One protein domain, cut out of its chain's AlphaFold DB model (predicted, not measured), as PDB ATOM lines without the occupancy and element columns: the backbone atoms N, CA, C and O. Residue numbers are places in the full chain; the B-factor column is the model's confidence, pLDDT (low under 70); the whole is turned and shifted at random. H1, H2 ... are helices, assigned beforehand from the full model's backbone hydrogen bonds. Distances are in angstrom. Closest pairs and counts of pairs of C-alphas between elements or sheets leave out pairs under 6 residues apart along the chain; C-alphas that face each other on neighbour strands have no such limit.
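This is residues 285 to 456 of the 456 residues of the protein "SpoVK protein" of Symbiodinium sp. CCMP2592 (UniProt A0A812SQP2). The domain is a long rod of helices: H4 and H5 follow each other nearly in line, while H3 beside part of H4, and H6 beside H5 and part of H4, run the opposite way. H7 packs on H4 and H6 along one side of the rod, and the short hairpin of H1 and H2 packs on them at the other side. The printed part has 172 residues with seven named helices, H1 to H7 in order, and no named strand; its class is all helix. It is only just compact, close to loose, with a radius of gyration of the C-alphas of 18.4 A and spans of 67 by 29 by 24 A.

H1, residues 290 to 298, and H2, residues 307 to 315, form a helical hairpin, with Leu 297 and Phe 307 their closest C-alphas at 6.0 A. H3, residues 319 to 337, and H4, residues 344 to 372, form another at a steep tilt of 41 degrees, and their closest C-alphas are those of Ile 333 and Thr 354, 6.8 A apart. H1 touches residues 356 to 367 of H4, with the C-alphas of Ile 295 and Ala 360 closest at 4.8 A. H5, residues 377 to 387, and H4 touch only at the corner, the same way at a shallow tilt of 13 degrees; their closest C-alphas, Tyr 371 and Val 377, are 4.7 A apart. H6, residues 391 to 417, forms a hairpin with H5, with the C-alphas of Ala 381 and Ser 397 closest at 5.0 A. With residues 410 to 417 H6 touches H3, where the closest C-alphas, Gln 327 and Ala 417, are 4.7 A apart. H7, residues 426 to 443, touches residues 361 to 372 of H4 at a shallow tilt of 27 degrees, with the C-alphas of Cys 372 and Cys 435 closest at 5.1 A. H3 to H7 form a bundle, helices side by side. Every O i to N i+4 pair is within hydrogen-bond range in H1 to H7.

H1 begins at C-alpha 290 (250.288, 202.290, 186.160). From first to last C-alpha, H1 measures 12.3 A, H2 12.0 A, H3 27.1 A, H4 42.0 A, H5 15.6 A, H6 39.3 A and H7 25.7 A. H7 ends at C-alpha 443 (249.265, 235.231, 187.964).

The C-alphas of Gly 341 and Trp 389 are the two farthest apart, 67.2 A. The printed part has no cut, and no link between helices is long. Residues 444 to 456 hold no named element. The mean pLDDT of the printed part is 85.0; residues 303 to 306 and 448 to 456 are under 70.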
ATOM      1  N   CYS A 285     253.988 197.247 185.644       86.06
ATOM      2  CA  CYS A 285     254.607 197.422 184.331       86.06
ATOM      3  C   CYS A 285     253.862 196.651 183.228       86.06
ATOM      4  O   CYS A 285     254.309 196.618 182.080       86.06
ATOM      5  N   GLY A 286     252.726 196.023 183.545       86.12
ATOM      6  CA  GLY A 286     251.879 195.325 182.581       86.12
ATOM      7  C   GLY A 286     251.213 196.274 181.571       86.12
ATOM      8  O   GLY A 286     251.330 197.495 181.677       86.12
ATOM      9  N   PRO A 287     250.494 195.747 180.565       85.06
ATOM     10  CA  PRO A 287     249.812 196.561 179.551       85.06
ATOM     11  C   PRO A 287     248.686 197.437 180.123       85.06
ATOM     12  O   PRO A 287     248.372 198.470 179.554       85.06
ATOM     13  N   ARG A 288     248.100 197.051 181.264       85.00
ATOM     14  CA  ARG A 288     247.105 197.848 182.013       85.00
ATOM     15  C   ARG A 288     247.671 198.422 183.318       85.00
ATOM     16  O   ARG A 288     246.914 198.824 184.203       85.00
ATOM     17  N   GLY A 289     248.996 198.373 183.464       86.62
ATOM     18  CA  GLY A 289     249.718 198.829 184.645       86.62
ATOM     19  C   GLY A 289     249.772 200.351 184.747       86.62
ATOM     20  O   GLY A 289     249.415 201.062 183.809       86.62
ATOM     21  N   ALA A 290     250.245 200.855 185.887       88.81
ATOM     22  CA  ALA A 290     250.288 202.290 186.160       88.81
ATOM     23  C   ALA A 290     251.116 203.064 185.121       88.81
ATOM     24  O   ALA A 290     250.671 204.098 184.637       88.81
ATOM     25  N   LEU A 291     252.277 202.528 184.724       92.38
ATOM     26  CA  LEU A 291     253.138 203.179 183.732       92.38
ATOM     27  C   LEU A 291     252.480 203.231 182.346       92.38
ATOM     28  O   LEU A 291     252.520 204.266 181.694       92.38
ATOM     29  N   ALA A 292     251.818 202.148 181.926       91.06
ATOM     30  CA  ALA A 292     251.123 202.100 180.639       91.06
ATOM     31  C   ALA A 292     249.971 203.114 180.564       91.06
ATOM     32  O   ALA A 292     249.809 203.771 179.543       91.06
ATOM     33  N   LYS A 293     249.223 203.283 181.663       90.75
ATOM     34  CA  LYS A 293     248.148 204.281 181.767       90.75
ATOM     35  C   LYS A 293     248.671 205.710 181.670       90.75
ATOM     36  O   LYS A 293     248.093 206.531 180.969       90.75
ATOM     37  N   ILE A 294     249.792 206.005 182.331       91.19
ATOM     38  CA  ILE A 294     250.434 207.324 182.231       91.19
ATOM     39  C   ILE A 294     250.855 207.601 180.787       91.19
ATOM     40  O   ILE A 294     250.561 208.679 180.280       91.19
ATOM     41  N   ILE A 295     251.485 206.627 180.118       91.25
ATOM     42  CA  ILE A 295     251.882 206.750 178.708       91.25
ATOM     43  C   ILE A 295     250.653 207.055 177.845       91.25
ATOM     44  O   ILE A 295     250.620 208.104 177.204       91.25
ATOM     45  N   SER A 296     249.610 206.220 177.902       88.50
ATOM     46  CA  SER A 296     248.419 206.392 177.060       88.50
ATOM     47  C   SER A 296     247.699 207.714 177.307       88.50
ATOM     48  O   SER A 296     247.253 208.360 176.365       88.50
ATOM     49  N   LEU A 297     247.589 208.143 178.568       86.25
ATOM     50  CA  LEU A 297     246.948 209.413 178.902       86.25
ATOM     51  C   LEU A 297     247.806 210.605 178.469       86.25
ATOM     52  O   LEU A 297     247.264 211.635 178.072       86.25
ATOM     53  N   SER A 298     249.137 210.475 178.505       85.62
ATOM     54  CA  SER A 298     250.042 211.563 178.119       85.62
ATOM     55  C   SER A 298     249.968 211.883 176.624       85.62
ATOM     56  O   SER A 298     250.156 213.038 176.247       85.62
ATOM     57  N   GLU A 299     249.610 210.892 175.802       83.31
ATOM     58  CA  GLU A 299     249.437 210.992 174.347       83.31
ATOM     59  C   GLU A 299     248.071 211.551 173.918       83.31
ATOM     60  O   GLU A 299     247.891 211.907 172.753       83.31
ATOM     61  N   LEU A 300     247.097 211.644 174.832       81.06
ATOM     62  CA  LEU A 300     245.791 212.223 174.520       81.06
ATOM     63  C   LEU A 300     245.908 213.709 174.176       81.06
ATOM     64  O   LEU A 300     246.777 214.414 174.686       81.06
ATOM     65  N   ASP A 301     244.958 214.206 173.386       76.75
ATOM     66  CA  ASP A 301     244.872 215.625 173.036       76.75
ATOM     67  C   ASP A 301     244.947 216.515 174.302       76.75
ATOM     68  O   ASP A 301     244.117 216.363 175.213       76.75
ATOM     69  N   PRO A 302     245.933 217.431 174.403       71.56
ATOM     70  CA  PRO A 302     246.077 218.325 175.550       71.56
ATOM     71  C   PRO A 302     244.838 219.202 175.775       71.56
ATOM     72  O   PRO A 302     244.559 219.557 176.919       71.56
ATOM     73  N   LYS A 303     244.049 219.476 174.724       67.56
ATOM     74  CA  LYS A 303     242.818 220.282 174.776       67.56
ATOM     75  C   LYS A 303     241.598 219.531 175.308       67.56
ATOM     76  O   LYS A 303     240.526 220.115 175.419       67.56
ATOM     77  N   LYS A 304     241.710 218.236 175.619       66.50
ATOM     78  CA  LYS A 304     240.600 217.464 176.204       66.50
ATOM     79  C   LYS A 304     240.550 217.518 177.738       66.50
ATOM     80  O   LYS A 304     239.653 216.905 178.301       66.50
ATOM     81  N   PHE A 305     241.462 218.255 178.393       62.91
ATOM     82  CA  PHE A 305     241.426 218.691 179.812       62.91
ATOM     83  C   PHE A 305     240.970 217.645 180.841       62.91
ATOM     84  O   PHE A 305     240.183 217.931 181.743       62.91
ATOM     85  N   GLN A 306     241.434 216.406 180.688       65.38
ATOM     86  CA  GLN A 306     241.012 215.285 181.528       65.38
ATOM     87  C   GLN A 306     242.176 214.411 181.984       65.38
ATOM     88  O   GLN A 306     241.920 213.336 182.514       65.38
ATOM     89  N   PHE A 307     243.438 214.829 181.804       75.69
ATOM     90  CA  PHE A 307     244.564 213.931 182.071       75.69
ATOM     91  C   PHE A 307     244.526 213.423 183.509       75.69
ATOM     92  O   PHE A 307     244.444 212.212 183.729       75.69
ATOM     93  N   PHE A 308     244.546 214.330 184.489       70.81
ATOM     94  CA  PHE A 308     244.658 213.892 185.869       70.81
ATOM     95  C   PHE A 308     243.339 213.330 186.408       70.81
ATOM     96  O   PHE A 308     243.342 212.286 187.052       70.81
ATOM     97  N   LEU A 309     242.200 213.925 186.040       76.00
ATOM     98  CA  LEU A 309     240.872 213.399 186.388       76.00
ATOM     99  C   LEU A 309     240.648 211.969 185.872       76.00
ATOM    100  O   LEU A 309     240.009 211.152 186.535       76.00
ATOM    101  N   GLN A 310     241.149 211.650 184.678       80.06
ATOM    102  CA  GLN A 310     241.075 210.303 184.126       80.06
ATOM    103  C   GLN A 310     242.096 209.376 184.788       80.06
ATOM    104  O   GLN A 310     241.770 208.227 185.083       80.06
ATOM    105  N   LEU A 311     243.293 209.876 185.103       79.88
ATOM    106  CA  LEU A 311     244.306 209.112 185.821       79.88
ATOM    107  C   LEU A 311     243.836 208.700 187.226       79.88
ATOM    108  O   LEU A 311     244.033 207.548 187.602       79.88
ATOM    109  N   GLU A 312     243.176 209.587 187.978       81.31
ATOM    110  CA  GLU A 312     242.596 209.269 189.293       81.31
ATOM    111  C   GLU A 312     241.542 208.162 189.192       81.31
ATOM    112  O   GLU A 312     241.574 207.197 189.961       81.31
ATOM    113  N   LYS A 313     240.653 208.242 188.192       82.44
ATOM    114  CA  LYS A 313     239.653 207.195 187.919       82.44
ATOM    115  C   LYS A 313     240.307 205.865 187.566       82.44
ATOM    116  O   LYS A 313     239.872 204.813 188.032       82.44
ATOM    117  N   GLU A 314     241.343 205.895 186.734       80.88
ATOM    118  CA  GLU A 314     242.004 204.683 186.271       80.88
ATOM    119  C   GLU A 314     242.913 204.050 187.329       80.88
ATOM    120  O   GLU A 314     243.052 202.823 187.345       80.88
ATOM    121  N   LEU A 315     243.559 204.840 188.187       80.00
ATOM    122  CA  LEU A 315     244.477 204.345 189.218       80.00
ATOM    123  C   LEU A 315     243.835 204.166 190.595       80.00
ATOM    124  O   LEU A 315     244.478 203.534 191.434       80.00
ATOM    125  N   GLN A 316     242.590 204.621 190.776       78.50
ATOM    126  CA  GLN A 316     241.812 204.518 192.014       78.50
ATOM    127  C   GLN A 316     242.568 205.091 193.218       78.50
ATOM    128  O   GLN A 316     242.882 204.369 194.156       78.50
ATOM    129  N   GLY A 317     242.887 206.383 193.166       79.19
ATOM    130  CA  GLY A 317     243.577 207.073 194.253       79.19
ATOM    131  C   GLY A 317     243.782 208.549 193.948       79.19
ATOM    132  O   GLY A 317     243.722 208.961 192.789       79.19
ATOM    133  N   GLY A 318     244.023 209.345 194.988       82.50
ATOM    134  CA  GLY A 318     244.332 210.767 194.834       82.50
ATOM    135  C   GLY A 318     245.786 211.014 194.417       82.50
ATOM    136  O   GLY A 318     246.630 210.114 194.438       82.50
ATOM    137  N   LYS A 319     246.122 212.274 194.116       81.44
ATOM    138  CA  LYS A 319     247.486 212.714 193.738       81.44
ATOM    139  C   LYS A 319     248.609 212.148 194.607       81.44
ATOM    140  O   LYS A 319     249.601 211.664 194.068       81.44
ATOM    141  N   LYS A 320     248.469 212.202 195.934       82.56
ATOM    142  CA  LYS A 320     249.505 211.720 196.863       82.56
ATOM    143  C   LYS A 320     249.714 210.209 196.750       82.56
ATOM    144  O   LYS A 320     250.840 209.769 196.542       82.56
ATOM    145  N   GLU A 321     248.627 209.445 196.753       83.62
ATOM    146  CA  GLU A 321     248.664 207.985 196.675       83.62
ATOM    147  C   GLU A 321     249.256 207.490 195.346       83.62
ATOM    148  O   GLU A 321     250.084 206.571 195.328       83.62
ATOM    149  N   ILE A 322     248.879 208.129 194.231       86.62
ATOM    150  CA  ILE A 322     249.433 207.829 192.906       86.62
ATOM    151  C   ILE A 322     250.940 208.101 192.897       86.62
ATOM    152  O   ILE A 322     251.711 207.211 192.532       86.62
ATOM    153  N   SER A 323     251.379 209.280 193.344       87.25
ATOM    154  CA  SER A 323     252.804 209.614 193.427       87.25
ATOM    155  C   SER A 323     253.572 208.632 194.313       87.25
ATOM    156  O   SER A 323     254.608 208.119 193.896       87.25
ATOM    157  N   ALA A 324     253.040 208.276 195.483       84.69
ATOM    158  CA  ALA A 324     253.652 207.304 196.390       84.69
ATOM    159  C   ALA A 324     253.799 205.923 195.733       84.69
ATOM    160  O   ALA A 324     254.830 205.252 195.843       84.69
ATOM    161  N   ARG A 325     252.770 205.487 194.996       86.50
ATOM    162  CA  ARG A 325     252.791 204.229 194.243       86.50
ATOM    163  C   ARG A 325     253.856 204.246 193.150       86.50
ATOM    164  O   ARG A 325     254.551 203.245 192.984       86.50
ATOM    165  N   LEU A 326     254.006 205.358 192.434       90.12
ATOM    166  CA  LEU A 326     255.026 205.517 191.399       90.12
ATOM    167  C   LEU A 326     256.436 205.583 191.990       90.12
ATOM    168  O   LEU A 326     257.308 204.874 191.500       90.12
ATOM    169  N   GLN A 327     256.642 206.302 193.098       89.00
ATOM    170  CA  GLN A 327     257.914 206.307 193.832       89.00
ATOM    171  C   GLN A 327     258.313 204.889 194.269       89.00
ATOM    172  O   GLN A 327     259.474 204.499 194.134       89.00
ATOM    173  N   ARG A 328     257.352 204.074 194.738       86.56
ATOM    174  CA  ARG A 328     257.592 202.657 195.066       86.56
ATOM    175  C   ARG A 328     258.030 201.854 193.842       86.56
ATOM    176  O   ARG A 328     258.996 201.104 193.945       86.56
ATOM    177  N   ILE A 329     257.359 202.017 192.700       89.06
ATOM    178  CA  ILE A 329     257.732 201.343 191.442       89.06
ATOM    179  C   ILE A 329     259.144 201.764 191.015       89.06
ATOM    180  O   ILE A 329     259.984 200.908 190.755       89.06
ATOM    181  N   THR A 330     259.435 203.066 191.024       90.75
ATOM    182  CA  THR A 330     260.753 203.629 190.707       90.75
ATOM    183  C   THR A 330     261.844 203.047 191.607       90.75
ATOM    184  O   THR A 330     262.847 202.535 191.113       90.75
ATOM    185  N   SER A 331     261.633 203.042 192.925       87.38
ATOM    186  CA  SER A 331     262.583 202.456 193.877       87.38
ATOM    187  C   SER A 331     262.793 200.959 193.634       87.38
ATOM    188  O   SER A 331     263.909 200.470 193.788       87.38
ATOM    189  N   GLN A 332     261.745 200.222 193.256       87.31
ATOM    190  CA  GLN A 332     261.842 198.794 192.957       87.31
ATOM    191  C   GLN A 332     262.661 198.529 191.691       87.31
ATOM    192  O   GLN A 332     263.479 197.612 191.698       87.31
ATOM    193  N   ILE A 333     262.486 199.336 190.638       89.44
ATOM    194  CA  ILE A 333     263.280 199.255 189.400       89.44
ATOM    195  C   ILE A 333     264.768 199.481 189.703       89.44
ATOM    196  O   ILE A 333     265.605 198.697 189.262       89.44
ATOM    197  N   VAL A 334     265.093 200.502 190.504       88.12
ATOM    198  CA  VAL A 334     266.481 200.844 190.876       88.12
ATOM    199  C   VAL A 334     267.153 199.737 191.684       88.12
ATOM    200  O   VAL A 334     268.324 199.439 191.473       88.12
ATOM    201  N   VAL A 335     266.432 199.117 192.620       85.25
ATOM    202  CA  VAL A 335     266.971 197.970 193.360       85.25
ATOM    203  C   VAL A 335     267.149 196.778 192.419       85.25
ATOM    204  O   VAL A 335     268.192 196.129 192.424       85.25
ATOM    205  N   ALA A 336     266.160 196.512 191.564       85.69
ATOM    206  CA  ALA A 336     266.193 195.383 190.647       85.69
ATOM    207  C   ALA A 336     267.326 195.464 189.611       85.69
ATOM    208  O   ALA A 336     267.892 194.430 189.258       85.69
ATOM    209  N   SER A 337     267.688 196.666 189.150       85.62
ATOM    210  CA  SER A 337     268.759 196.876 188.163       85.62
ATOM    211  C   SER A 337     270.159 196.561 188.686       85.62
ATOM    212  O   SER A 337     271.066 196.328 187.891       85.62
ATOM    213  N   ARG A 338     270.337 196.498 190.010       82.31
ATOM    214  CA  ARG A 338     271.617 196.170 190.659       82.31
ATOM    215  C   ARG A 338     271.820 194.670 190.869       82.31
ATOM    216  O   ARG A 338     272.907 194.248 191.251       82.31
ATOM    217  N   ILE A 339     270.789 193.858 190.639       80.44
ATOM    218  CA  ILE A 339     270.825 192.425 190.935       80.44
ATOM    219  C   ILE A 339     271.564 191.674 189.827       80.44
ATOM    220  O   ILE A 339     271.154 191.666 188.664       80.44
ATOM    221  N   SER A 340     272.626 190.968 190.207       72.44
ATOM    222  CA  SER A 340     273.315 190.018 189.338       72.44
ATOM    223  C   SER A 340     272.543 188.692 189.238       72.44
ATOM    224  O   SER A 340     271.749 188.330 190.104       72.44
ATOM    225  N   GLY A 341     272.744 187.945 188.148       71.19
ATOM    226  CA  GLY A 341     272.174 186.594 188.020       71.19
ATOM    227  C   GLY A 341     270.663 186.528 187.755       71.19
ATOM    228  O   GLY A 341     270.062 185.467 187.924       71.19
ATOM    229  N   LEU A 342     270.031 187.622 187.307       77.62
ATOM    230  CA  LEU A 342     268.639 187.583 186.845       77.62
ATOM    231  C   LEU A 342     268.468 186.591 185.686       77.62
ATOM    232  O   LEU A 342     269.273 186.561 184.746       77.62
ATOM    233  N   THR A 343     267.377 185.820 185.719       79.81
ATOM    234  CA  THR A 343     267.004 184.961 184.587       79.81
ATOM    235  C   THR A 343     266.737 185.820 183.341       79.81
ATOM    236  O   THR A 343     266.313 186.972 183.483       79.81
ATOM    237  N   PRO A 344     266.920 185.292 182.114       83.62
ATOM    238  CA  PRO A 344     266.602 186.037 180.894       83.62
ATOM    239  C   PRO A 344     265.161 186.568 180.872       83.62
ATOM    240  O   PRO A 344     264.919 187.698 180.454       83.62
ATOM    241  N   ALA A 345     264.208 185.786 181.391       81.38
ATOM    242  CA  ALA A 345     262.814 186.196 181.503       81.38
ATOM    243  C   ALA A 345     262.642 187.376 182.472       81.38
ATOM    244  O   ALA A 345     262.007 188.367 182.113       81.38
ATOM    245  N   THR A 346     263.222 187.309 183.675       81.44
ATOM    246  CA  THR A 346     263.152 188.402 184.661       81.44
ATOM    247  C   THR A 346     263.824 189.669 184.134       81.44
ATOM    248  O   THR A 346     263.268 190.756 184.274       81.44
ATOM    249  N   ARG A 347     264.979 189.533 183.470       85.75
ATOM    250  CA  ARG A 347     265.695 190.654 182.848       85.75
ATOM    251  C   ARG A 347     264.832 191.358 181.803       85.75
ATOM    252  O   ARG A 347     264.675 192.568 181.884       85.75
ATOM    253  N   LYS A 348     264.179 190.604 180.914       86.38
ATOM    254  CA  LYS A 348     263.261 191.159 179.907       86.38
ATOM    255  C   LYS A 348     262.098 191.945 180.530       86.38
ATOM    256  O   LYS A 348     261.693 192.975 179.997       86.38
ATOM    257  N   HIS A 349     261.549 191.480 181.655       85.31
ATOM    258  CA  HIS A 349     260.490 192.210 182.366       85.31
ATOM    259  C   HIS A 349     261.012 193.502 183.000       85.31
ATOM    260  O   HIS A 349     260.331 194.524 182.930       85.31
ATOM    261  N   LEU A 350     262.206 193.463 183.597       88.62
ATOM    262  CA  LEU A 350     262.845 194.649 184.160       88.62
ATOM    263  C   LEU A 350     263.152 195.680 183.070       88.62
ATOM    264  O   LEU A 350     262.771 196.832 183.225       88.62
ATOM    265  N   GLU A 351     263.751 195.261 181.952       89.81
ATOM    266  CA  GLU A 351     263.996 196.111 180.781       89.81
ATOM    267  C   GLU A 351     262.696 196.749 180.287       89.81
ATOM    268  O   GLU A 351     262.616 197.968 180.182       89.81
ATOM    269  N   SER A 352     261.638 195.952 180.095       90.06
ATOM    270  CA  SER A 352     260.324 196.472 179.703       90.06
ATOM    271  C   SER A 352     259.772 197.490 180.704       90.06
ATOM    272  O   SER A 352     259.175 198.487 180.294       90.06
ATOM    273  N   CYS A 353     259.961 197.267 182.007       91.56
ATOM    274  CA  CYS A 353     259.508 198.206 183.023       91.56
ATOM    275  C   CYS A 353     260.314 199.513 183.006       91.56
ATOM    276  O   CYS A 353     259.720 200.589 183.041       91.56
ATOM    277  N   THR A 354     261.641 199.427 182.891       92.38
ATOM    278  CA  THR A 354     262.537 200.583 182.763       92.38
ATOM    279  C   THR A 354     262.199 201.407 181.522       92.38
ATOM    280  O   THR A 354     262.070 202.627 181.619       92.38
ATOM    281  N   THR A 355     261.964 200.757 180.377       93.50
ATOM    282  CA  THR A 355     261.533 201.423 179.140       93.50
ATOM    283  C   THR A 355     260.211 202.153 179.339       93.50
ATOM    284  O   THR A 355     260.136 203.348 179.073       93.50
ATOM    285  N   LYS A 356     259.189 201.497 179.903       94.00
ATOM    286  CA  LYS A 356     257.898 202.151 180.180       94.00
ATOM    287  C   LYS A 356     258.021 203.312 181.159       94.00
ATOM    288  O   LYS A 356     257.311 204.302 181.036       94.00
ATOM    289  N   GLN A 357     258.903 203.210 182.148       94.44
ATOM    290  CA  GLN A 357     259.152 204.305 183.078       94.44
ATOM    291  C   GLN A 357     259.759 205.510 182.345       94.44
ATOM    292  O   GLN A 357     259.338 206.643 182.574       94.44
ATOM    293  N   GLN A 358     260.708 205.273 181.436       93.38
ATOM    294  CA  GLN A 358     261.296 206.311 180.591       93.38
ATOM    295  C   GLN A 358     260.271 206.924 179.628       93.38
ATOM    296  O   GLN A 358     260.192 208.147 179.534       93.38
ATOM    297  N   GLU A 359     259.462 206.103 178.958       94.31
ATOM    298  CA  GLU A 359     258.379 206.554 178.075       94.31
ATOM    299  C   GLU A 359     257.355 207.403 178.832       94.31
ATOM    300  O   GLU A 359     256.982 208.473 178.356       94.31
ATOM    301  N   ALA A 360     256.958 206.980 180.037       94.38
ATOM    302  CA  ALA A 360     256.053 207.733 180.897       94.38
ATOM    303  C   ALA A 360     256.635 209.106 181.272       94.38
ATOM    304  O   ALA A 360     255.935 210.112 181.158       94.38
ATOM    305  N   ARG A 361     257.920 209.174 181.662       95.12
ATOM    306  CA  ARG A 361     258.605 210.454 181.929       95.12
ATOM    307  C   ARG A 361     258.576 211.364 180.703       95.12
ATOM    308  O   ARG A 361     258.176 212.517 180.811       95.12
ATOM    309  N   GLN A 362     258.958 210.835 179.544       94.56
ATOM    310  CA  GLN A 362     259.019 211.600 178.299       94.56
ATOM    311  C   GLN A 362     257.633 212.064 177.829       94.56
ATOM    312  O   GLN A 362     257.483 213.186 177.355       94.56
ATOM    313  N   GLY A 363     256.597 211.241 178.007       93.19
ATOM    314  CA  GLY A 363     255.210 211.625 177.745       93.19
ATOM    315  C   GLY A 363     254.748 212.792 178.616       93.19
ATOM    316  O   GLY A 363     254.154 213.743 178.109       93.19
ATOM    317  N   ILE A 364     255.079 212.770 179.911       94.06
ATOM    318  CA  ILE A 364     254.765 213.874 180.828       94.06
ATOM    319  C   ILE A 364     255.519 215.150 180.447       94.06
ATOM    320  O   ILE A 364     254.900 216.209 180.395       94.06
ATOM    321  N   ILE A 365     256.819 215.059 180.141       94.75
ATOM    322  CA  ILE A 365     257.630 216.207 179.703       94.75
ATOM    323  C   ILE A 365     257.008 216.856 178.463       94.75
ATOM    324  O   ILE A 365     256.717 218.049 178.480       94.75
ATOM    325  N   ARG A 366     256.690 216.060 177.430       92.94
ATOM    326  CA  ARG A 366     256.009 216.559 176.223       92.94
ATOM    327  C   ARG A 366     254.686 217.249 176.545       92.94
ATOM    328  O   ARG A 366     254.359 218.263 175.936       92.94
ATOM    329  N   ARG A 367     253.912 216.715 177.493       91.81
ATOM    330  CA  ARG A 367     252.625 217.302 177.882       91.81
ATOM    331  C   ARG A 367     252.787 218.631 178.621       91.81
ATOM    332  O   ARG A 367     252.055 219.568 178.320       91.81
ATOM    333  N   LEU A 368     253.758 218.729 179.528       93.50
ATOM    334  CA  LEU A 368     254.128 219.993 180.171       93.50
ATOM    335  C   LEU A 368     254.553 221.032 179.123       93.50
ATOM    336  O   LEU A 368     254.093 222.171 179.162       93.50
ATOM    337  N   ASP A 369     255.335 220.624 178.121       92.88
ATOM    338  CA  ASP A 369     255.739 221.512 177.029       92.88
ATOM    339  C   ASP A 369     254.552 221.999 176.192       92.88
ATOM    340  O   ASP A 369     254.467 223.188 175.892       92.88
ATOM    341  N   LEU A 370     253.584 221.136 175.875       91.81
ATOM    342  CA  LEU A 370     252.355 221.544 175.176       91.81
ATOM    343  C   LEU A 370     251.520 222.554 175.983       91.81
ATOM    344  O   LEU A 370     250.837 223.401 175.401       91.81
ATOM    345  N   TYR A 371     251.565 222.488 177.314       92.50
ATOM    346  CA  TYR A 371     250.866 223.442 178.171       92.50
ATOM    347  C   TYR A 371     251.578 224.790 178.278       92.50
ATOM    348  O   TYR A 371     250.912 225.826 178.224       92.50
ATOM    349  N   CYS A 372     252.902 224.773 178.416       94.50
ATOM    350  CA  CYS A 372     253.672 225.914 178.915       94.50
ATOM    351  C   CYS A 372     254.602 226.568 177.881       94.50
ATOM    352  O   CYS A 372     255.197 227.604 178.178       94.50
ATOM    353  N   SER A 373     254.755 225.978 176.691       92.25
ATOM    354  CA  SER A 373     255.505 226.583 175.581       92.25
ATOM    355  C   SER A 373     254.851 227.867 175.059       92.25
ATOM    356  O   SER A 373     253.703 228.186 175.380       92.25
ATOM    357  N   VAL A 374     255.610 228.614 174.252       89.31
ATOM    358  CA  VAL A 374     255.098 229.773 173.508       89.31
ATOM    359  C   VAL A 374     253.966 229.313 172.591       89.31
ATOM    360  O   VAL A 374     254.113 228.306 171.903       89.31
ATOM    361  N   ASP A 375     252.839 230.027 172.619       88.12
ATOM    362  CA  ASP A 375     251.596 229.646 171.926       88.12
ATOM    363  C   ASP A 375     251.028 228.283 172.379       88.12
ATOM    364  O   ASP A 375     250.219 227.656 171.687       88.12
ATOM    365  N   GLY A 376     251.428 227.820 173.569       89.12
ATOM    366  CA  GLY A 376     250.881 226.645 174.235       89.12
ATOM    367  C   GLY A 376     249.455 226.862 174.752       89.12
ATOM    368  O   GLY A 376     248.830 227.907 174.558       89.12
ATOM    369  N   VAL A 377     248.907 225.856 175.435       90.81
ATOM    370  CA  VAL A 377     247.520 225.898 175.943       90.81
ATOM    371  C   VAL A 377     247.278 227.088 176.875       90.81
ATOM    372  O   VAL A 377     246.265 227.773 176.728       90.81
ATOM    373  N   LEU A 378     248.213 227.358 177.793       90.88
ATOM    374  CA  LEU A 378     248.099 228.479 178.723       90.88
ATOM    375  C   LEU A 378     248.124 229.836 178.002       90.88
ATOM    376  O   LEU A 378     247.316 230.707 178.318       90.88
ATOM    377  N   ASP A 379     249.005 230.006 177.011       91.06
ATOM    378  CA  ASP A 379     249.109 231.249 176.238       91.06
ATOM    379  C   ASP A 379     247.865 231.520 175.405       91.06
ATOM    380  O   ASP A 379     247.355 232.640 175.406       91.06
ATOM    381  N   ASN A 380     247.346 230.495 174.728       90.69
ATOM    382  CA  ASN A 380     246.153 230.641 173.902       90.69
ATOM    383  C   ASN A 380     244.930 231.010 174.745       90.69
ATOM    384  O   ASN A 380     244.216 231.946 174.394       90.69
ATOM    385  N   ALA A 381     244.725 230.339 175.882       89.19
ATOM    386  CA  ALA A 381     243.617 230.656 176.780       89.19
ATOM    387  C   ALA A 381     243.755 232.064 177.386       89.19
ATOM    388  O   ALA A 381     242.787 232.821 177.430       89.19
ATOM    389  N   ALA A 382     244.964 232.458 177.800       89.88
ATOM    390  CA  ALA A 382     245.211 233.798 178.324       89.88
ATOM    391  C   ALA A 382     245.019 234.890 177.258       89.88
ATOM    392  O   ALA A 382     244.481 235.959 177.556       89.88
ATOM    393  N   LYS A 383     245.443 234.633 176.015       90.44
ATOM    394  CA  LYS A 383     245.246 235.535 174.877       90.44
ATOM    395  C   LYS A 383     243.761 235.729 174.588       90.44
ATOM    396  O   LYS A 383     243.347 236.879 174.494       90.44
ATOM    397  N   GLU A 384     242.983 234.647 174.545       88.44
ATOM    398  CA  GLU A 384     241.533 234.680 174.314       88.44
ATOM    399  C   GLU A 384     240.826 235.596 175.325       88.44
ATOM    400  O   GLU A 384     240.136 236.536 174.934       88.44
ATOM    401  N   ILE A 385     241.108 235.419 176.624       88.00
ATOM    402  CA  ILE A 385     240.539 236.243 177.711       88.00
ATOM    403  C   ILE A 385     240.900 237.728 177.555       88.00
ATOM    404  O   ILE A 385     240.119 238.606 177.921       88.00
ATOM    405  N   ARG A 386     242.090 238.044 177.029       86.94
ATOM    406  CA  ARG A 386     242.524 239.436 176.826       86.94
ATOM    407  C   ARG A 386     241.890 240.083 175.592       86.94
ATOM    408  O   ARG A 386     241.811 241.315 175.547       86.94
ATOM    409  N   THR A 387     241.506 239.299 174.585       88.56
ATOM    410  CA  THR A 387     241.068 239.816 173.279       88.56
ATOM    411  C   THR A 387     239.562 239.794 173.067       88.56
ATOM    412  O   THR A 387     239.062 240.700 172.398       88.56
ATOM    413  N   THR A 388     238.845 238.809 173.614       86.06
ATOM    414  CA  THR A 388     237.392 238.686 173.424       86.06
ATOM    415  C   THR A 388     236.596 239.566 174.396       86.06
ATOM    416  O   THR A 388     237.080 239.970 175.454       86.06
ATOM    417  N   TRP A 389     235.353 239.870 174.015       83.00
ATOM    418  CA  TRP A 389     234.340 240.504 174.869       83.00
ATOM    419  C   TRP A 389     233.155 239.565 175.144       83.00
ATOM    420  O   TRP A 389     232.243 239.938 175.884       83.00
ATOM    421  N   ASP A 390     233.147 238.360 174.559       88.56
ATOM    422  CA  ASP A 390     232.104 237.367 174.806       88.56
ATOM    423  C   ASP A 390     232.321 236.709 176.172       88.56
ATOM    424  O   ASP A 390     233.320 236.031 176.430       88.56
ATOM    425  N   LYS A 391     231.350 236.904 177.065       85.06
ATOM    426  CA  LYS A 391     231.372 236.357 178.422       85.06
ATOM    427  C   LYS A 391     231.503 234.826 178.435       85.06
ATOM    428  O   LYS A 391     232.182 234.289 179.306       85.06
ATOM    429  N   SER A 392     230.892 234.135 177.479       85.50
ATOM    430  CA  SER A 392     230.903 232.671 177.392       85.50
ATOM    431  C   SER A 392     232.291 232.144 177.011       85.50
ATOM    432  O   SER A 392     232.760 231.158 177.577       85.50
ATOM    433  N   GLU A 393     232.978 232.823 176.086       85.88
ATOM    434  CA  GLU A 393     234.348 232.479 175.670       85.88
ATOM    435  C   GLU A 393     235.365 232.736 176.789       85.88
ATOM    436  O   GLU A 393     236.289 231.942 177.000       85.88
ATOM    437  N   ILE A 394     235.160 233.810 177.558       84.25
ATOM    438  CA  ILE A 394     235.942 234.126 178.759       84.25
ATOM    439  C   ILE A 394     235.787 233.035 179.823       84.25
ATOM    440  O   ILE A 394     236.789 232.566 180.371       84.25
ATOM    441  N   GLU A 395     234.548 232.640 180.138       83.38
ATOM    442  CA  GLU A 395     234.256 231.601 181.134       83.38
ATOM    443  C   GLU A 395     234.886 230.263 180.730       83.38
ATOM    444  O   GLU A 395     235.552 229.613 181.543       83.38
ATOM    445  N   LEU A 396     234.759 229.893 179.452       85.00
ATOM    446  CA  LEU A 396     235.381 228.696 178.895       85.00
ATOM    447  C   LEU A 396     236.910 228.741 179.031       85.00
ATOM    448  O   LEU A 396     237.513 227.799 179.551       85.00
ATOM    449  N   SER A 397     237.544 229.842 178.624       86.69
ATOM    450  CA  SER A 397     239.006 229.994 178.661       86.69
ATOM    451  C   SER A 397     239.557 230.049 180.089       86.69
ATOM    452  O   SER A 397     240.629 229.512 180.371       86.69
ATOM    453  N   SER A 398     238.801 230.619 181.026       84.56
ATOM    454  CA  SER A 398     239.141 230.605 182.452       84.56
ATOM    455  C   SER A 398     239.046 229.192 183.035       84.56
ATOM    456  O   SER A 398     239.936 228.761 183.768       84.56
ATOM    457  N   SER A 399     238.023 228.416 182.657       83.75
ATOM    458  CA  SER A 399     237.944 226.995 183.019       83.75
ATOM    459  C   SER A 399     239.131 226.197 182.463       83.75
ATOM    460  O   SER A 399     239.650 225.317 183.151       83.75
ATOM    461  N   VAL A 400     239.585 226.516 181.245       86.06
ATOM    462  CA  VAL A 400     240.783 225.921 180.633       86.06
ATOM    463  C   VAL A 400     242.040 226.234 181.445       86.06
ATOM    464  O   VAL A 400     242.805 225.312 181.736       86.06
ATOM    465  N   LEU A 401     242.253 227.490 181.852       86.69
ATOM    466  CA  LEU A 401     243.407 227.873 182.674       86.69
ATOM    467  C   LEU A 401     243.433 227.114 184.005       86.69
ATOM    468  O   LEU A 401     244.459 226.518 184.340       86.69
ATOM    469  N   LYS A 402     242.302 227.053 184.720       83.94
ATOM    470  CA  LYS A 402     242.188 226.324 185.997       83.94
ATOM    471  C   LYS A 402     242.486 224.837 185.843       83.94
ATOM    472  O   LYS A 402     243.297 224.285 186.585       83.94
ATOM    473  N   ALA A 403     241.853 224.190 184.862       84.06
ATOM    474  CA  ALA A 403     242.059 222.768 184.601       84.06
ATOM    475  C   ALA A 403     243.517 222.475 184.216       84.06
ATOM    476  O   ALA A 403     244.107 221.517 184.710       84.06
ATOM    477  N   THR A 404     244.125 223.336 183.394       87.50
ATOM    478  CA  THR A 404     245.521 223.191 182.967       87.50
ATOM    479  C   THR A 404     246.490 223.391 184.130       87.50
ATOM    480  O   THR A 404     247.420 222.606 184.279       87.50
ATOM    481  N   GLN A 405     246.271 224.384 184.999       88.69
ATOM    482  CA  GLN A 405     247.095 224.574 186.197       88.69
ATOM    483  C   GLN A 405     247.019 223.356 187.129       88.69
ATOM    484  O   GLN A 405     248.040 222.894 187.644       88.69
ATOM    485  N   TYR A 406     245.817 222.813 187.328       86.06
ATOM    486  CA  TYR A 406     245.622 221.606 188.121       86.06
ATOM    487  C   TYR A 406     246.362 220.397 187.520       86.06
ATOM    488  O   TYR A 406     247.104 219.719 188.238       86.06
ATOM    489  N   ASP A 407     246.243 220.184 186.204       87.56
ATOM    490  CA  ASP A 407     246.967 219.134 185.478       87.56
ATOM    491  C   ASP A 407     248.495 219.325 185.575       87.56
ATOM    492  O   ASP A 407     249.197 218.360 185.869       87.56
ATOM    493  N   ILE A 408     249.027 220.545 185.408       90.44
ATOM    494  CA  ILE A 408     250.469 220.846 185.547       90.44
ATOM    495  C   ILE A 408     250.975 220.442 186.932       90.44
ATOM    496  O   ILE A 408     251.943 219.689 187.044       90.44
ATOM    497  N   ASN A 409     250.288 220.885 187.987       88.88
ATOM    498  CA  ASN A 409     250.670 220.570 189.360       88.88
ATOM    499  C   ASN A 409     250.691 219.055 189.600       88.88
ATOM    500  O   ASN A 409     251.509 218.546 190.374       88.88
ATOM    501  N   ALA A 410     249.749 218.321 189.007       87.88
ATOM    502  CA  ALA A 410     249.686 216.874 189.120       87.88
ATOM    503  C   ALA A 410     250.796 216.170 188.324       87.88
ATOM    504  O   ALA A 410     251.486 215.310 188.877       87.88
ATOM    505  N   LEU A 411     251.010 216.578 187.071       90.81
ATOM    506  CA  LEU A 411     252.066 216.082 186.189       90.81
ATOM    507  C   LEU A 411     253.457 216.291 186.790       90.81
ATOM    508  O   LEU A 411     254.265 215.370 186.742       90.81
ATOM    509  N   GLU A 412     253.720 217.438 187.422       91.94
ATOM    510  CA  GLU A 412     254.977 217.684 188.136       91.94
ATOM    511  C   GLU A 412     255.204 216.641 189.242       91.94
ATOM    512  O   GLU A 412     256.274 216.033 189.324       91.94
ATOM    513  N   GLY A 413     254.189 216.391 190.076       90.12
ATOM    514  CA  GLY A 413     254.276 215.406 191.156       90.12
ATOM    515  C   GLY A 413     254.540 213.988 190.640       90.12
ATOM    516  O   GLY A 413     255.377 213.271 191.192       90.12
ATOM    517  N   ILE A 414     253.871 213.603 189.550       92.12
ATOM    518  CA  ILE A 414     254.055 212.306 188.884       92.12
ATOM    519  C   ILE A 414     255.459 212.210 188.273       92.12
ATOM    520  O   ILE A 414     256.129 211.192 188.441       92.12
ATOM    521  N   LEU A 415     255.928 213.261 187.594       93.81
ATOM    522  CA  LEU A 415     257.251 213.294 186.973       93.81
ATOM    523  C   LEU A 415     258.350 213.132 188.023       93.81
ATOM    524  O   LEU A 415     259.212 212.269 187.867       93.81
ATOM    525  N   ARG A 416     258.266 213.874 189.135       92.19
ATOM    526  CA  ARG A 416     259.182 213.730 190.277       92.19
ATOM    527  C   ARG A 416     259.141 212.317 190.868       92.19
ATOM    528  O   ARG A 416     260.186 211.762 191.182       92.19
ATOM    529  N   ALA A 417     257.963 211.698 190.965       91.62
ATOM    530  CA  ALA A 417     257.816 210.326 191.459       91.62
ATOM    531  C   ALA A 417     258.434 209.250 190.537       91.62
ATOM    532  O   ALA A 417     258.780 208.152 190.990       91.62
ATOM    533  N   LEU A 418     258.576 209.546 189.244       93.62
ATOM    534  CA  LEU A 418     259.188 208.666 188.245       93.62
ATOM    535  C   LEU A 418     260.712 208.835 188.121       93.62
ATOM    536  O   LEU A 418     261.343 208.082 187.369       93.62
ATOM    537  N   ILE A 419     261.300 209.801 188.831       91.12
ATOM    538  CA  ILE A 419     262.746 210.039 188.873       91.12
ATOM    539  C   ILE A 419     263.322 209.343 190.119       91.12
ATOM    540  O   ILE A 419     262.808 209.536 191.225       91.12
ATOM    541  N   PRO A 420     264.358 208.495 189.976       86.31
ATOM    542  CA  PRO A 420     265.036 207.891 191.115       86.31
ATOM    543  C   PRO A 420     265.529 208.925 192.130       86.31
ATOM    544  O   PRO A 420     266.052 209.980 191.783       86.31
ATOM    545  N   LYS A 421     265.401 208.606 193.420       79.94
ATOM    546  CA  LYS A 421     265.852 209.502 194.490       79.94
ATOM    547  C   LYS A 421     267.369 209.713 194.399       79.94
ATOM    548  O   LYS A 421     268.122 208.748 194.503       79.94
ATOM    549  N   GLY A 422     267.793 210.970 194.280       77.44
ATOM    550  CA  GLY A 422     269.204 211.347 194.137       77.44
ATOM    551  C   GLY A 422     269.697 211.424 192.690       77.44
ATOM    552  O   GLY A 422     270.853 211.773 192.483       77.44
ATOM    553  N   GLU A 423     268.842 211.137 191.706       83.94
ATOM    554  CA  GLU A 423     269.101 211.448 190.300       83.94
ATOM    555  C   GLU A 423     268.422 212.770 189.928       83.94
ATOM    556  O   GLU A 423     267.306 213.054 190.369       83.94
ATOM    557  N   GLN A 424     269.098 213.570 189.107       78.81
ATOM    558  CA  GLN A 424     268.526 214.748 188.461       78.81
ATOM    559  C   GLN A 424     268.403 214.474 186.970       78.81
ATOM    560  O   GLN A 424     269.301 213.893 186.360       78.81
ATOM    561  N   LEU A 425     267.278 214.879 186.391       87.62
ATOM    562  CA  LEU A 425     267.023 214.734 184.967       87.62
ATOM    563  C   LEU A 425     266.805 216.135 184.401       87.62
ATOM    564  O   LEU A 425     265.723 216.697 184.563       87.62
ATOM    565  N   GLU A 426     267.846 216.695 183.783       91.38
ATOM    566  CA  GLU A 426     267.886 218.098 183.340       91.38
ATOM    567  C   GLU A 426     266.663 218.477 182.492       91.38
ATOM    568  O   GLU A 426     266.049 219.517 182.712       91.38
ATOM    569  N   GLU A 427     266.241 217.598 181.578       92.56
ATOM    570  CA  GLU A 427     265.053 217.813 180.740       92.56
ATOM    571  C   GLU A 427     263.760 217.956 181.561       92.56
ATOM    572  O   GLU A 427     262.913 218.798 181.255       92.56
ATOM    573  N   ALA A 428     263.610 217.155 182.621       92.56
ATOM    574  CA  ALA A 428     262.444 217.194 183.499       92.56
ATOM    575  C   ALA A 428     262.442 218.463 184.354       92.56
ATOM    576  O   ALA A 428     261.410 219.123 184.465       92.56
ATOM    577  N   GLU A 429     263.592 218.824 184.929       92.69
ATOM    578  CA  GLU A 429     263.739 220.057 185.706       92.69
ATOM    579  C   GLU A 429     263.480 221.292 184.836       92.69
ATOM    580  O   GLU A 429     262.751 222.193 185.252       92.69
ATOM    581  N   ALA A 430     263.979 221.301 183.596       93.94
ATOM    582  CA  ALA A 430     263.737 222.378 182.647       93.94
ATOM    583  C   ALA A 430     262.248 222.506 182.271       93.94
ATOM    584  O   ALA A 430     261.735 223.622 182.201       93.94
ATOM    585  N   ALA A 431     261.543 221.392 182.046       94.31
ATOM    586  CA  ALA A 431     260.107 221.405 181.750       94.31
ATOM    587  C   ALA A 431     259.272 221.916 182.934       94.31
ATOM    588  O   ALA A 431     258.382 222.748 182.751       94.31
ATOM    589  N   ILE A 432     259.596 221.470 184.153       94.19
ATOM    590  CA  ILE A 432     258.950 221.951 185.381       94.19
ATOM    591  C   ILE A 432     259.186 223.457 185.538       94.19
ATOM    592  O   ILE A 432     258.223 224.209 185.660       94.19
ATOM    593  N   ALA A 433     260.439 223.912 185.447       94.38
ATOM    594  CA  ALA A 433     260.793 225.322 185.596       94.38
ATOM    595  C   ALA A 433     260.090 226.220 184.563       94.38
ATOM    596  O   ALA A 433     259.603 227.294 184.920       94.38
ATOM    597  N   ARG A 434     259.973 225.769 183.301       94.94
ATOM    598  CA  ARG A 434     259.195 226.470 182.264       94.94
ATOM    599  C   ARG A 434     257.743 226.665 182.690       94.94
ATOM    600  O   ARG A 434     257.229 227.778 182.610       94.94
ATOM    601  N   CYS A 435     257.086 225.601 183.148       94.75
ATOM    602  CA  CYS A 435     255.697 225.680 183.588       94.75
ATOM    603  C   CYS A 435     255.507 226.549 184.832       94.75
ATOM    604  O   CYS A 435     254.566 227.339 184.867       94.75
ATOM    605  N   THR A 436     256.403 226.455 185.819       93.69
ATOM    606  CA  THR A 436     256.370 227.306 187.015       93.69
ATOM    607  C   THR A 436     256.461 228.783 186.634       93.69
ATOM    608  O   THR A 436     255.565 229.550 186.974       93.69
ATOM    609  N   ALA A 437     257.467 229.164 185.837       93.69
ATOM    610  CA  ALA A 437     257.644 230.545 185.389       93.69
ATOM    611  C   ALA A 437     256.445 231.048 184.567       93.69
ATOM    612  O   ALA A 437     256.031 232.201 184.694       93.69
ATOM    613  N   LYS A 438     255.853 230.181 183.734       93.56
ATOM    614  CA  LYS A 438     254.679 230.524 182.925       93.56
ATOM    615  C   LYS A 438     253.444 230.794 183.776       93.56
ATOM    616  O   LYS A 438     252.728 231.759 183.522       93.56
ATOM    617  N   LEU A 439     253.195 229.955 184.778       90.94
ATOM    618  CA  LEU A 439     252.095 230.159 185.713       90.94
ATOM    619  C   LEU A 439     252.304 231.443 186.520       90.94
ATOM    620  O   LEU A 439     251.384 232.252 186.582       90.94
ATOM    621  N   GLU A 440     253.503 231.683 187.057       90.06
ATOM    622  CA  GLU A 440     253.839 232.932 187.763       90.06
ATOM    623  C   GLU A 440     253.595 234.170 186.886       90.06
ATOM    624  O   GLU A 440     252.943 235.121 187.315       90.06
ATOM    625  N   GLN A 441     254.032 234.139 185.624       89.56
ATOM    626  CA  GLN A 441     253.777 235.217 184.666       89.56
ATOM    627  C   GLN A 441     252.273 235.480 184.463       89.56
ATOM    628  O   GLN A 441     251.848 236.632 184.328       89.56
ATOM    629  N   LEU A 442     251.456 234.426 184.419       86.56
ATOM    630  CA  LEU A 442     250.010 234.549 184.242       86.56
ATOM    631  C   LEU A 442     249.301 235.041 185.505       86.56
ATOM    632  O   LEU A 442     248.354 235.810 185.382       86.56
ATOM    633  N   HIS A 443     249.773 234.679 186.699       82.69
ATOM    634  CA  HIS A 443     249.265 235.231 187.964       82.69
ATOM    635  C   HIS A 443     249.479 236.745 188.076       82.69
ATOM    636  O   HIS A 443     248.673 237.441 188.681       82.69
ATOM    637  N   HIS A 444     250.535 237.272 187.451       83.75
ATOM    638  CA  HIS A 444     250.833 238.709 187.403       83.75
ATOM    639  C   HIS A 444     250.291 239.423 186.156       83.75
ATOM    640  O   HIS A 444     250.633 240.576 185.897       83.75
ATOM    641  N   THR A 445     249.475 238.746 185.352       81.31
ATOM    642  CA  THR A 445     248.855 239.347 184.174       81.31
ATOM    643  C   THR A 445     247.613 240.145 184.554       81.31
ATOM    644  O   THR A 445     246.679 239.597 185.132       81.31
ATOM    645  N   ASP A 446     247.536 241.392 184.086       75.62
ATOM    646  CA  ASP A 446     246.286 242.152 184.094       75.62
ATOM    647  C   ASP A 446     245.317 241.587 183.046       75.62
ATOM    648  O   ASP A 446     245.462 241.791 181.833       75.62
ATOM    649  N   PHE A 447     244.312 240.854 183.514       77.25
ATOM    650  CA  PHE A 447     243.156 240.486 182.706       77.25
ATOM    651  C   PHE A 447     242.126 241.619 182.747       77.25
ATOM    652  O   PHE A 447     241.994 242.330 183.739       77.25
ATOM    653  N   ARG A 448     241.361 241.800 181.666       66.44
ATOM    654  CA  ARG A 448     240.390 242.906 181.522       66.44
ATOM    655  C   ARG A 448     239.162 242.803 182.451       66.44
ATOM    656  O   ARG A 448     238.192 243.529 182.257       66.44
ATOM    657  N   ILE A 449     239.173 241.897 183.429       58.06
ATOM    658  CA  ILE A 449     238.017 241.474 184.229       58.06
ATOM    659  C   ILE A 449     238.464 241.319 185.691       58.06
ATOM    660  O   ILE A 449     239.545 240.780 185.919       58.06
ATOM    661  N   PRO A 450     237.663 241.741 186.691       50.97
ATOM    662  CA  PRO A 450     238.013 241.647 188.109       50.97
ATOM    663  C   PRO A 450     237.759 240.231 188.656       50.97
ATOM    664  O   PRO A 450     236.956 240.037 189.566       50.97
ATOM    665  N   PHE A 451     238.391 239.223 188.063       56.34
ATOM    666  CA  PHE A 451     238.331 237.834 188.512       56.34
ATOM    667  C   PHE A 451     239.750 237.266 188.534       56.34
ATOM    668  O   PHE A 451     240.491 237.479 187.579       56.34
ATOM    669  N   ASP A 452     240.127 236.560 189.602       60.06
ATOM    670  CA  ASP A 452     241.357 235.764 189.626       60.06
ATOM    671  C   ASP A 452     241.097 234.499 188.790       60.06
ATOM    672  O   ASP A 452     240.374 233.611 189.245       60.06
ATOM    673  N   PRO A 453     241.646 234.370 187.566       54.19
ATOM    674  CA  PRO A 453     241.376 233.217 186.712       54.19
ATOM    675  C   PRO A 453     241.831 231.892 187.340       54.19
ATOM    676  O   PRO A 453     241.450 230.836 186.840       54.19
ATOM    677  N   PHE A 454     242.573 231.930 188.450       56.44
ATOM    678  CA  PHE A 454     243.064 230.776 189.187       56.44
ATOM    679  C   PHE A 454     242.350 230.522 190.530       56.44
ATOM    680  O   PHE A 454     242.436 229.401 191.028       56.44
ATOM    681  N   ASN A 455     241.573 231.473 191.075       51.41
ATOM    682  CA  ASN A 455     240.710 231.272 192.253       51.41
ATOM    683  C   ASN A 455     239.257 231.681 191.973       51.41
ATOM    684  O   ASN A 455     238.957 232.842 191.718       51.41
ATOM    685  N   SER A 456     238.335 230.722 192.096       37.22
ATOM    686  CA  SER A 456     236.905 230.985 192.353       37.22
ATOM    687  C   SER A 456     236.541 230.504 193.737       37.22
ATOM    688  O   SER A 456     236.837 229.308 193.975       37.22
TER     689      SER A 456